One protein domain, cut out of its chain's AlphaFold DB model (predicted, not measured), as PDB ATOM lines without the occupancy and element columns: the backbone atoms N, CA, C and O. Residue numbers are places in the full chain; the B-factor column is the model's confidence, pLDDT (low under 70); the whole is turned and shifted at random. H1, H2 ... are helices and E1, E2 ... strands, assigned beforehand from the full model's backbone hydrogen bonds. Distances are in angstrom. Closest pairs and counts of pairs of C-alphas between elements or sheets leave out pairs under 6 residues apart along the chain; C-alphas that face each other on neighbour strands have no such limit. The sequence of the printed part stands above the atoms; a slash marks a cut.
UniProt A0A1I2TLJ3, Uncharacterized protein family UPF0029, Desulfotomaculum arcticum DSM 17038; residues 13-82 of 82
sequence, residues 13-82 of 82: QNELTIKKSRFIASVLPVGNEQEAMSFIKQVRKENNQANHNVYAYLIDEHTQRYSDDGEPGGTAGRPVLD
ATOM      1  N   GLN A  13      79.722 103.436 132.849       97.44
ATOM      2  CA  GLN A  13      79.919 102.326 133.761       97.44
ATOM      3  C   GLN A  13      79.984 102.855 135.187       97.44
ATOM      4  O   GLN A  13      80.515 103.942 135.425       97.44
ATOM      5  N   ASN A  14      79.444 102.087 136.125       97.50
ATOM      6  CA  ASN A  14      79.585 102.347 137.547       97.50
ATOM      7  C   ASN A  14      79.809 101.039 138.312       97.50
ATOM      8  O   ASN A  14      79.408  99.968 137.857       97.50
ATOM      9  N   GLU A  15      80.432 101.133 139.481       97.12
ATOM     10  CA  GLU A  15      80.686  99.998 140.363       97.12
ATOM     11  C   GLU A  15      80.160 100.289 141.771       97.12
ATOM     12  O   GLU A  15      80.294 101.397 142.291       97.12
ATOM     13  N   LEU A  16      79.573  99.273 142.396       96.62
ATOM     14  CA  LEU A  16      79.083  99.320 143.764       96.62
ATOM     15  C   LEU A  16      79.469  98.036 144.499       96.62
ATOM     16  O   LEU A  16      79.278  96.935 143.991       96.62
ATOM     17  N   THR A  17      79.972  98.164 145.726       96.81
ATOM     18  CA  THR A  17      80.242  97.010 146.594       96.81
ATOM     19  C   THR A  17      79.242  96.970 147.746       96.81
ATOM     20  O   THR A  17      79.169  97.904 148.542       96.81
ATOM     21  N   ILE A  18      78.499  95.868 147.869       95.94
ATOM     22  CA  ILE A  18      77.527  95.624 148.943       95.94
ATOM     23  C   ILE A  18      77.877  94.296 149.605       95.94
ATOM     24  O   ILE A  18      77.915  93.267 148.943       95.94
ATOM     25  N   LYS A  19      78.103  94.289 150.924       95.38
ATOM     26  CA  LYS A  19      78.340  93.053 151.701       95.38
ATOM     27  C   LYS A  19      79.413  92.127 151.087       95.38
ATOM     28  O   LYS A  19      79.245  90.914 151.075       95.38
ATOM     29  N   LYS A  20      80.529  92.697 150.610       94.00
ATOM     30  CA  LYS A  20      81.637  92.009 149.902       94.00
ATOM     31  C   LYS A  20      81.305  91.489 148.494       94.00
ATOM     32  O   LYS A  20      82.205  90.992 147.827       94.00
ATOM     33  N   SER A  21      80.071  91.647 148.026       94.06
ATOM     34  CA  SER A  21      79.703  91.416 146.630       94.06
ATOM     35  C   SER A  21      79.945  92.680 145.815       94.06
ATOM     36  O   SER A  21      79.547  93.775 146.222       94.06
ATOM     37  N   ARG A  22      80.600  92.526 144.664       95.94
ATOM     38  CA  ARG A  22      80.892  93.611 143.723       95.94
ATOM     39  C   ARG A  22      79.885  93.577 142.577       95.94
ATOM     40  O   ARG A  22      79.731  92.542 141.937       95.94
ATOM     41  N   PHE A  23      79.252  94.711 142.311       95.88
ATOM     42  CA  PHE A  23      78.278  94.915 141.243       95.88
ATOM     43  C   PHE A  23      78.838  95.936 140.259       95.88
ATOM     44  O   PHE A  23      79.152  97.058 140.652       95.88
ATOM     45  N   ILE A  24      78.965  95.550 138.993       96.81
ATOM     46  CA  ILE A  24      79.451  96.418 137.916       96.81
ATOM     47  C   ILE A  24      78.296  96.606 136.938       96.81
ATOM     48  O   ILE A  24      77.816  95.638 136.355       96.81
ATOM     49  N   ALA A  25      77.838  97.845 136.780       97.00
ATOM     50  CA  ALA A  25      76.768  98.206 135.861       97.00
ATOM     51  C   ALA A  25      77.360  98.915 134.642       97.00
ATOM     52  O   ALA A  25      77.973  99.972 134.789       97.00
ATOM     53  N   SER A  26      77.138  98.358 133.452       97.62
ATOM     54  CA  SER A  26      77.578  98.927 132.175       97.62
ATOM     55  C   SER A  26      76.368  99.216 131.292       97.62
ATOM     56  O   SER A  26      75.515  98.351 131.106       97.62
ATOM     57  N   VAL A  27      76.294 100.425 130.735       96.94
ATOM     58  CA  VAL A  27      75.176 100.880 129.897       96.94
ATOM     59  C   VAL A  27      75.682 101.487 128.589       96.94
ATOM     60  O   VAL A  27      76.700 102.181 128.566       96.94
ATOM     61  N   LEU A  28      74.958 101.245 127.495       96.88
ATOM     62  CA  LEU A  28      75.273 101.726 126.147       96.88
ATOM     63  C   LEU A  28      73.969 102.113 125.423       96.88
ATOM     64  O   LEU A  28      73.024 101.324 125.466       96.88
ATOM     65  N   PRO A  29      73.886 103.281 124.752       95.94
ATOM     66  CA  PRO A  29      72.769 103.554 123.857       95.94
ATOM     67  C   PRO A  29      72.863 102.644 122.630       95.94
ATOM     68  O   PRO A  29      73.916 102.554 122.001       95.94
ATOM     69  N   VAL A  30      71.759 101.988 122.288       95.19
ATOM     70  CA  VAL A  30      71.669 101.031 121.178       95.19
ATOM     71  C   VAL A  30      70.460 101.352 120.304       95.19
ATOM     72  O   VAL A  30      69.441 101.829 120.800       95.19
ATOM     73  N   GLY A  31      70.577 101.110 119.000       92.81
ATOM     74  CA  GLY A  31      69.514 101.351 118.022       92.81
ATOM     75  C   GLY A  31      68.747 100.099 117.592       92.81
ATOM     76  O   GLY A  31      67.741 100.216 116.897       92.81
ATOM     77  N   ASN A  32      69.225  98.903 117.947       94.19
ATOM     78  CA  ASN A  32      68.631  97.624 117.549       94.19
ATOM     79  C   ASN A  32      69.075  96.470 118.472       94.19
ATOM     80  O   ASN A  32      70.034  96.594 119.238       94.19
ATOM     81  N   GLU A  33      68.398  95.318 118.370       94.94
ATOM     82  CA  GLU A  33      68.723  94.118 119.159       94.94
ATOM     83  C   GLU A  33      70.149  93.602 118.900       94.94
ATOM     84  O   GLU A  33      70.794  93.089 119.812       94.94
ATOM     85  N   GLN A  34      70.676  93.748 117.680       96.56
ATOM     86  CA  GLN A  34      72.006  93.244 117.329       96.56
ATOM     87  C   GLN A  34      73.112  93.980 118.098       96.56
ATOM     88  O   GLN A  34      74.044  93.345 118.603       96.56
ATOM     89  N   GLU A  35      73.002  95.302 118.218       96.38
ATOM     90  CA  GLU A  35      73.893  96.133 119.028       96.38
ATOM     91  C   GLU A  35      73.790  95.771 120.511       96.38
ATOM     92  O   GLU A  35      74.819  95.536 121.149       96.38
ATOM     93  N   ALA A  36      72.567  95.619 121.036       96.25
ATOM     94  CA  ALA A  36      72.338  95.212 122.423       96.25
ATOM     95  C   ALA A  36      73.006  93.864 122.733       96.25
ATOM     96  O   ALA A  36      73.795  93.743 123.671       96.25
ATOM     97  N   MET A  37      72.758  92.854 121.897       96.69
ATOM     98  CA  MET A  37      73.331  91.520 122.067       96.69
ATOM     99  C   MET A  37      74.853  91.505 121.903       96.69
ATOM    100  O   MET A  37      75.532  90.724 122.573       96.69
ATOM    101  N   SER A  38      75.408  92.348 121.028       97.81
ATOM    102  CA  SER A  38      76.861  92.467 120.862       97.81
ATOM    103  C   SER A  38      77.508  93.078 122.102       97.81
ATOM    104  O   SER A  38      78.503  92.542 122.592       97.81
ATOM    105  N   PHE A  39      76.901  94.125 122.662       97.50
ATOM    106  CA  PHE A  39      77.366  94.748 123.897       97.50
ATOM    107  C   PHE A  39      77.270  93.795 125.094       97.50
ATOM    108  O   PHE A  39      78.244  93.637 125.824       97.50
ATOM    109  N   ILE A  40      76.160  93.067 125.248       96.69
ATOM    110  CA  ILE A  40      76.002  92.058 126.312       96.69
ATOM    111  C   ILE A  40      77.103  90.993 126.227       96.69
ATOM    112  O   ILE A  40      77.716  90.645 127.237       96.69
ATOM    113  N   LYS A  41      77.399  90.485 125.023       97.06
ATOM    114  CA  LYS A  41      78.486  89.513 124.819       97.06
ATOM    115  C   LYS A  41      79.850  90.093 125.187       97.06
ATOM    116  O   LYS A  41      80.664  89.382 125.773       97.06
ATOM    117  N   GLN A  42      80.098  91.356 124.846       97.56
ATOM    118  CA  GLN A  42      81.327  92.051 125.213       97.56
ATOM    119  C   GLN A  42      81.455  92.183 126.737       97.56
ATOM    120  O   GLN A  42      82.448  91.718 127.293       97.56
ATOM    121  N   VAL A  43      80.438  92.723 127.415       96.69
ATOM    122  CA  VAL A  43      80.436  92.910 128.876       96.69
ATOM    123  C   VAL A  43      80.610  91.575 129.600       96.69
ATOM    124  O   VAL A  43      81.414  91.481 130.526       96.69
ATOM    125  N   ARG A  44      79.941  90.512 129.137       95.81
ATOM    126  CA  ARG A  44      80.103  89.157 129.688       95.81
ATOM    127  C   ARG A  44      81.523  88.616 129.514       95.81
ATOM    128  O   ARG A  44      82.012  87.889 130.372       95.81
ATOM    129  N   LYS A  45      82.191  88.938 128.403       96.62
ATOM    130  CA  LYS A  45      83.586  88.540 128.166       96.62
ATOM    131  C   LYS A  45      84.547  89.297 129.085       96.62
ATOM    132  O   LYS A  45      85.471  88.687 129.612       96.62
ATOM    133  N   GLU A  46      84.323  90.595 129.274       96.00
ATOM    134  CA  GLU A  46      85.108  91.447 130.179       96.00
ATOM    135  C   GLU A  46      84.922  91.046 131.653       96.00
ATOM    136  O   GLU A  46      85.870  91.104 132.431       96.00
ATOM    137  N   ASN A  47      83.728  90.565 132.015       94.44
ATOM    138  CA  ASN A  47      83.351  90.155 133.369       94.44
ATOM    139  C   ASN A  47      83.133  88.639 133.482       94.44
ATOM    140  O   ASN A  47      82.246  88.172 134.195       94.44
ATOM    141  N   ASN A  48      83.954  87.842 132.798       93.56
ATOM    142  CA  ASN A  48      83.817  86.380 132.757       93.56
ATOM    143  C   ASN A  48      83.924  85.681 134.130       93.56
ATOM    144  O   ASN A  48      83.538  84.522 134.249       93.56
ATOM    145  N   GLN A  49      84.446  86.372 135.146       93.12
ATOM    146  CA  GLN A  49      84.532  85.904 136.533       93.12
ATOM    147  C   GLN A  49      83.324  86.304 137.398       93.12
ATOM    148  O   GLN A  49      83.292  85.966 138.579       93.12
ATOM    149  N   ALA A  50      82.357  87.055 136.862       93.50
ATOM    150  CA  ALA A  50      81.144  87.398 137.597       93.50
ATOM    151  C   ALA A  50      80.274  86.151 137.812       93.50
ATOM    152  O   ALA A  50      80.121  85.335 136.904       93.50
ATOM    153  N   ASN A  51      79.669  86.036 138.999       93.88
ATOM    154  CA  ASN A  51      78.738  84.946 139.310       93.88
ATOM    155  C   ASN A  51      77.494  84.991 138.409       93.88
ATOM    156  O   ASN A  51      77.023  83.948 137.967       93.88
ATOM    157  N   HIS A  52      77.009  86.206 138.131       94.12
ATOM    158  CA  HIS A  52      75.840  86.486 137.304       94.12
ATOM    159  C   HIS A  52      76.122  87.713 136.426       94.12
ATOM    160  O   HIS A  52      76.672  88.714 136.888       94.12
ATOM    161  N   ASN A  53      75.738  87.635 135.158       94.31
ATOM    162  CA  ASN A  53      75.768  88.687 134.146       94.31
ATOM    163  C   ASN A  53      74.327  89.026 133.742       94.31
ATOM    164  O   ASN A  53      73.874  88.746 132.628       94.31
ATOM    165  N   VAL A  54      73.607  89.617 134.693       95.56
ATOM    166  CA  VAL A  54      72.241  90.122 134.525       95.56
ATOM    167  C   VAL A  54      72.234  91.216 133.462       95.56
ATOM    168  O   VAL A  54      73.108  92.084 133.445       95.56
ATOM    169  N   TYR A  55      71.235  91.203 132.584       96.19
ATOM    170  CA  TYR A  55      71.050  92.274 131.608       96.19
ATOM    171  C   TYR A  55      69.577  92.603 131.411       96.19
ATOM    172  O   TYR A  55      68.704  91.751 131.575       96.19
ATOM    173  N   ALA A  56      69.326  93.827 130.961       96.50
ATOM    174  CA  ALA A  56      68.085  94.212 130.318       96.50
ATOM    175  C   ALA A  56      68.361  95.228 129.210       96.50
ATOM    176  O   ALA A  56      69.380  95.922 129.231       96.50
ATOM    177  N   TYR A  57      67.469  95.300 128.230       95.00
ATOM    178  CA  TYR A  57      67.479  96.350 127.224       95.00
ATOM    179  C   TYR A  57      66.073  96.647 126.709       95.00
ATOM    180  O   TYR A  57      65.196  95.780 126.689       95.00
ATOM    181  N   LEU A  58      65.912  97.878 126.231       94.12
ATOM    182  CA  LEU A  58      64.724  98.400 125.573       94.12
ATOM    183  C   LEU A  58      65.181  99.124 124.303       94.12
ATOM    184  O   LEU A  58      66.021 100.021 124.375       94.12
ATOM    185  N   ILE A  59      64.660  98.706 123.150       91.88
ATOM    186  CA  ILE A  59      64.921  99.357 121.854       91.88
ATOM    187  C   ILE A  59      63.748 100.264 121.487       91.88
ATOM    188  O   ILE A  59      63.930 101.426 121.129       91.88
ATOM    189  N   ASP A  60      62.540  99.721 121.610       88.06
ATOM    190  CA  ASP A  60      61.274 100.415 121.426       88.06
ATOM    191  C   ASP A  60      60.212  99.865 122.395       88.06
ATOM    192  O   ASP A  60      60.502  98.996 123.219       88.06
ATOM    193  N   GLU A  61      58.980 100.375 122.316       84.06
ATOM    194  CA  GLU A  61      57.867  99.947 123.179       84.06
ATOM    195  C   GLU A  61      57.503  98.462 123.041       84.06
ATOM    196  O   GLU A  61      56.868  97.895 123.927       84.06
ATOM    197  N   HIS A  62      57.893  97.819 121.940       86.88
ATOM    198  CA  HIS A  62      57.575  96.422 121.654       86.88
ATOM    199  C   HIS A  62      58.778  95.492 121.849       86.88
ATOM    200  O   HIS A  62      58.609  94.278 121.966       86.88
ATOM    201  N   THR A  63      59.986  96.051 121.910       91.56
ATOM    202  CA  THR A  63      61.241  95.305 121.908       91.56
ATOM    203  C   THR A  63      61.979  95.518 123.219       91.56
ATOM    204  O   THR A  63      62.830  96.400 123.362       91.56
ATOM    205  N   GLN A  64      61.640  94.663 124.178       93.62
ATOM    206  CA  GLN A  64      62.213  94.633 125.515       93.62
ATOM    207  C   GLN A  64      62.686  93.219 125.834       93.62
ATOM    208  O   GLN A  64      61.964  92.248 125.591       93.62
ATOM    209  N   ARG A  65      63.883  93.083 126.405       95.00
ATOM    210  CA  ARG A  65      64.369  91.800 126.929       95.00
ATOM    211  C   ARG A  65      65.127  91.991 128.223       95.00
ATOM    212  O   ARG A  65      65.752  93.023 128.439       95.00
ATOM    213  N   TYR A  66      65.124  90.949 129.040       95.44
ATOM    214  CA  TYR A  66      65.923  90.869 130.251       95.44
ATOM    215  C   TYR A  66      66.326  89.421 130.542       95.44
ATOM    216  O   TYR A  66      65.759  88.483 129.980       95.44
ATOM    217  N   SER A  67      67.324  89.250 131.403       94.88
ATOM    218  CA  SER A  67      67.780  87.961 131.918       94.88
ATOM    219  C   SER A  67      68.261  88.126 133.351       94.88
ATOM    220  O   SER A  67      69.048  89.026 133.631       94.88
ATOM    221  N   ASP A  68      67.826  87.224 134.228       92.50
ATOM    222  CA  ASP A  68      68.310  87.115 135.607       92.50
ATOM    223  C   ASP A  68      69.667  86.380 135.708       92.50
ATOM    224  O   ASP A  68      70.288  86.383 136.760       92.50
ATOM    225  N   ASP A  69      70.137  85.734 134.632       89.88
ATOM    226  CA  ASP A  69      71.396  84.959 134.576       89.88
ATOM    227  C   ASP A  69      71.658  84.050 135.797       89.88
ATOM    228  O   ASP A  69      72.763  83.983 136.333       89.88
ATOM    229  N   GLY A  70      70.627  83.330 136.246       86.00
ATOM    230  CA  GLY A  70      70.717  82.384 137.362       86.00
ATOM    231  C   GLY A  70      70.403  82.970 138.742       86.00
ATOM    232  O   GLY A  70      70.354  82.203 139.702       86.00
ATOM    233  N   GLU A  71      70.138  84.275 138.847       88.12
ATOM    234  CA  GLU A  71      69.470  84.859 140.018       88.12
ATOM    235  C   GLU A  71      68.035  84.300 140.154       88.12
ATOM    236  O   GLU A  71      67.455  83.827 139.165       88.12
ATOM    237  N   PRO A  72      67.432  84.332 141.361       87.38
ATOM    238  CA  PRO A  72      66.032  83.967 141.538       87.38
ATOM    239  C   PRO A  72      65.130  84.696 140.528       87.38
ATOM    240  O   PRO A  72      65.268  85.893 140.290       87.38
ATOM    241  N   GLY A  73      64.212  83.960 139.897       82.38
ATOM    242  CA  GLY A  73      63.442  84.487 138.769       82.38
ATOM    243  C   GLY A  73      62.716  85.795 139.103       82.38
ATOM    244  O   GLY A  73      61.954  85.859 140.067       82.38
ATOM    245  N   GLY A  74      62.946  86.823 138.286       78.62
ATOM    246  CA  GLY A  74      62.343  88.145 138.424       78.62
ATOM    247  C   GLY A  74      63.010  89.073 139.442       78.62
ATOM    248  O   GLY A  74      62.515  90.184 139.619       78.62
ATOM    249  N   THR A  75      64.104  88.679 140.103       84.25
ATOM    250  CA  THR A  75      64.747  89.528 141.123       84.25
ATOM    251  C   THR A  75      65.861  90.420 140.594       84.25
ATOM    252  O   THR A  75      66.309  91.292 141.335       84.25
ATOM    253  N   ALA A  76      66.321  90.230 139.353       87.50
ATOM    254  CA  ALA A  76      67.454  90.985 138.826       87.50
ATOM    255  C   ALA A  76      67.167  91.624 137.461       87.50
ATOM    256  O   ALA A  76      67.124  92.846 137.352       87.50
ATOM    257  N   GLY A  77      66.901  90.832 136.424       84.12
ATOM    258  CA  GLY A  77      66.702  91.320 135.063       84.12
ATOM    259  C   GLY A  77      65.470  92.213 134.926       84.12
ATOM    260  O   GLY A  77      65.538  93.250 134.272       84.12
ATOM    261  N   ARG A  78      64.353  91.851 135.572       87.12
ATOM    262  CA  ARG A  78      63.133  92.671 135.531       87.12
ATOM    263  C   ARG A  78      63.319  94.027 136.239       87.12
ATOM    264  O   ARG A  78      63.040  95.029 135.593       87.12
ATOM    265  N   PRO A  79      63.879  94.096 137.465       89.38
ATOM    266  CA  PRO A  79      64.243  95.368 138.098       89.38
ATOM    267  C   PRO A  79      65.234  96.247 137.328       89.38
ATOM    268  O   PRO A  79      65.291  97.441 137.584       89.38
ATOM    269  N   VAL A  80      66.053  95.683 136.434       87.75
ATOM    270  CA  VAL A  80      66.943  96.478 135.564       87.75
ATOM    271  C   VAL A  80      66.183  97.058 134.363       87.75
ATOM    272  O   VAL A  80      66.620  98.057 133.796       87.75
ATOM    273  N   LEU A  81      65.076  96.428 133.951       87.94
ATOM    274  CA  LEU A  81      64.241  96.885 132.837       87.94
ATOM    275  C   LEU A  81      63.222  97.960 133.247       87.94
ATOM    276  O   LEU A  81      62.955  98.849 132.439       87.94
ATOM    277  N   ASP A  82      62.628  97.819 134.436       83.81
ATOM    278  CA  ASP A  82      61.599  98.717 134.992       83.81
ATOM    279  C   ASP A  82      62.194 100.027 135.546       83.81
ATOM    280  O   ASP A  82      61.572 101.092 135.315       83.81
TER     281      ASP A  82
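What this domain is: This is residues 13 to 82 of the 82 residues of the protein "Uncharacterized protein family UPF0029" of Desulfotomaculum arcticum DSM 17038 (UniProt A0A1I2TLJ3). Two antiparallel strand hairpins, E1-E2 and E3-E4, make two separate small sheets, with the long helix H1 packed beside E2 and E3. The short helix H2 covers the other face of E3-E4. The 70 printed residues run E1 E2 H1 E3 E4 H2, class mixed, compact with a radius of gyration of the C-alphas of 12.2 A, only just elongated at 37 by 24 by 19 A.

How they stand to each other: Start at hairpin E1, residues 13 to 18, and E2, 21 to 27: N 14 and O 25 are 2.9 A apart. In H1, residues 33 to 46, and H2, 77 to 81, every O i to N i+4 pair is within hydrogen-bond range. The closest C-alphas of E2 and H1, Ser 26 and Val 43, are 7.4 A apart. In hairpin E3, residues 55 to 58, and E4, 64 to 67, look for N 57 and O 65, 2.9 A. E2 and E3 are near each other. The closest C-alphas of H1 and E3, Ala 36 and Tyr 57, are 6.9 A apart; of E4 and H2, Ser 67 and Gly 77, 4.7 A.

Where its parts are: Find C-alpha 13 at (79.919, 102.326, 133.761), where E1 begins; E2 spans 19.7 A and H1 19.9 A. H2 ends at C-alpha 81, (64.241, 96.885, 132.837).

The domain as a whole: The farthest C-alphas, Lys 20 and His 62, are 37.4 A apart. The printed part has no cut, no link is long, and no printed residue is under 70 in pLDDT.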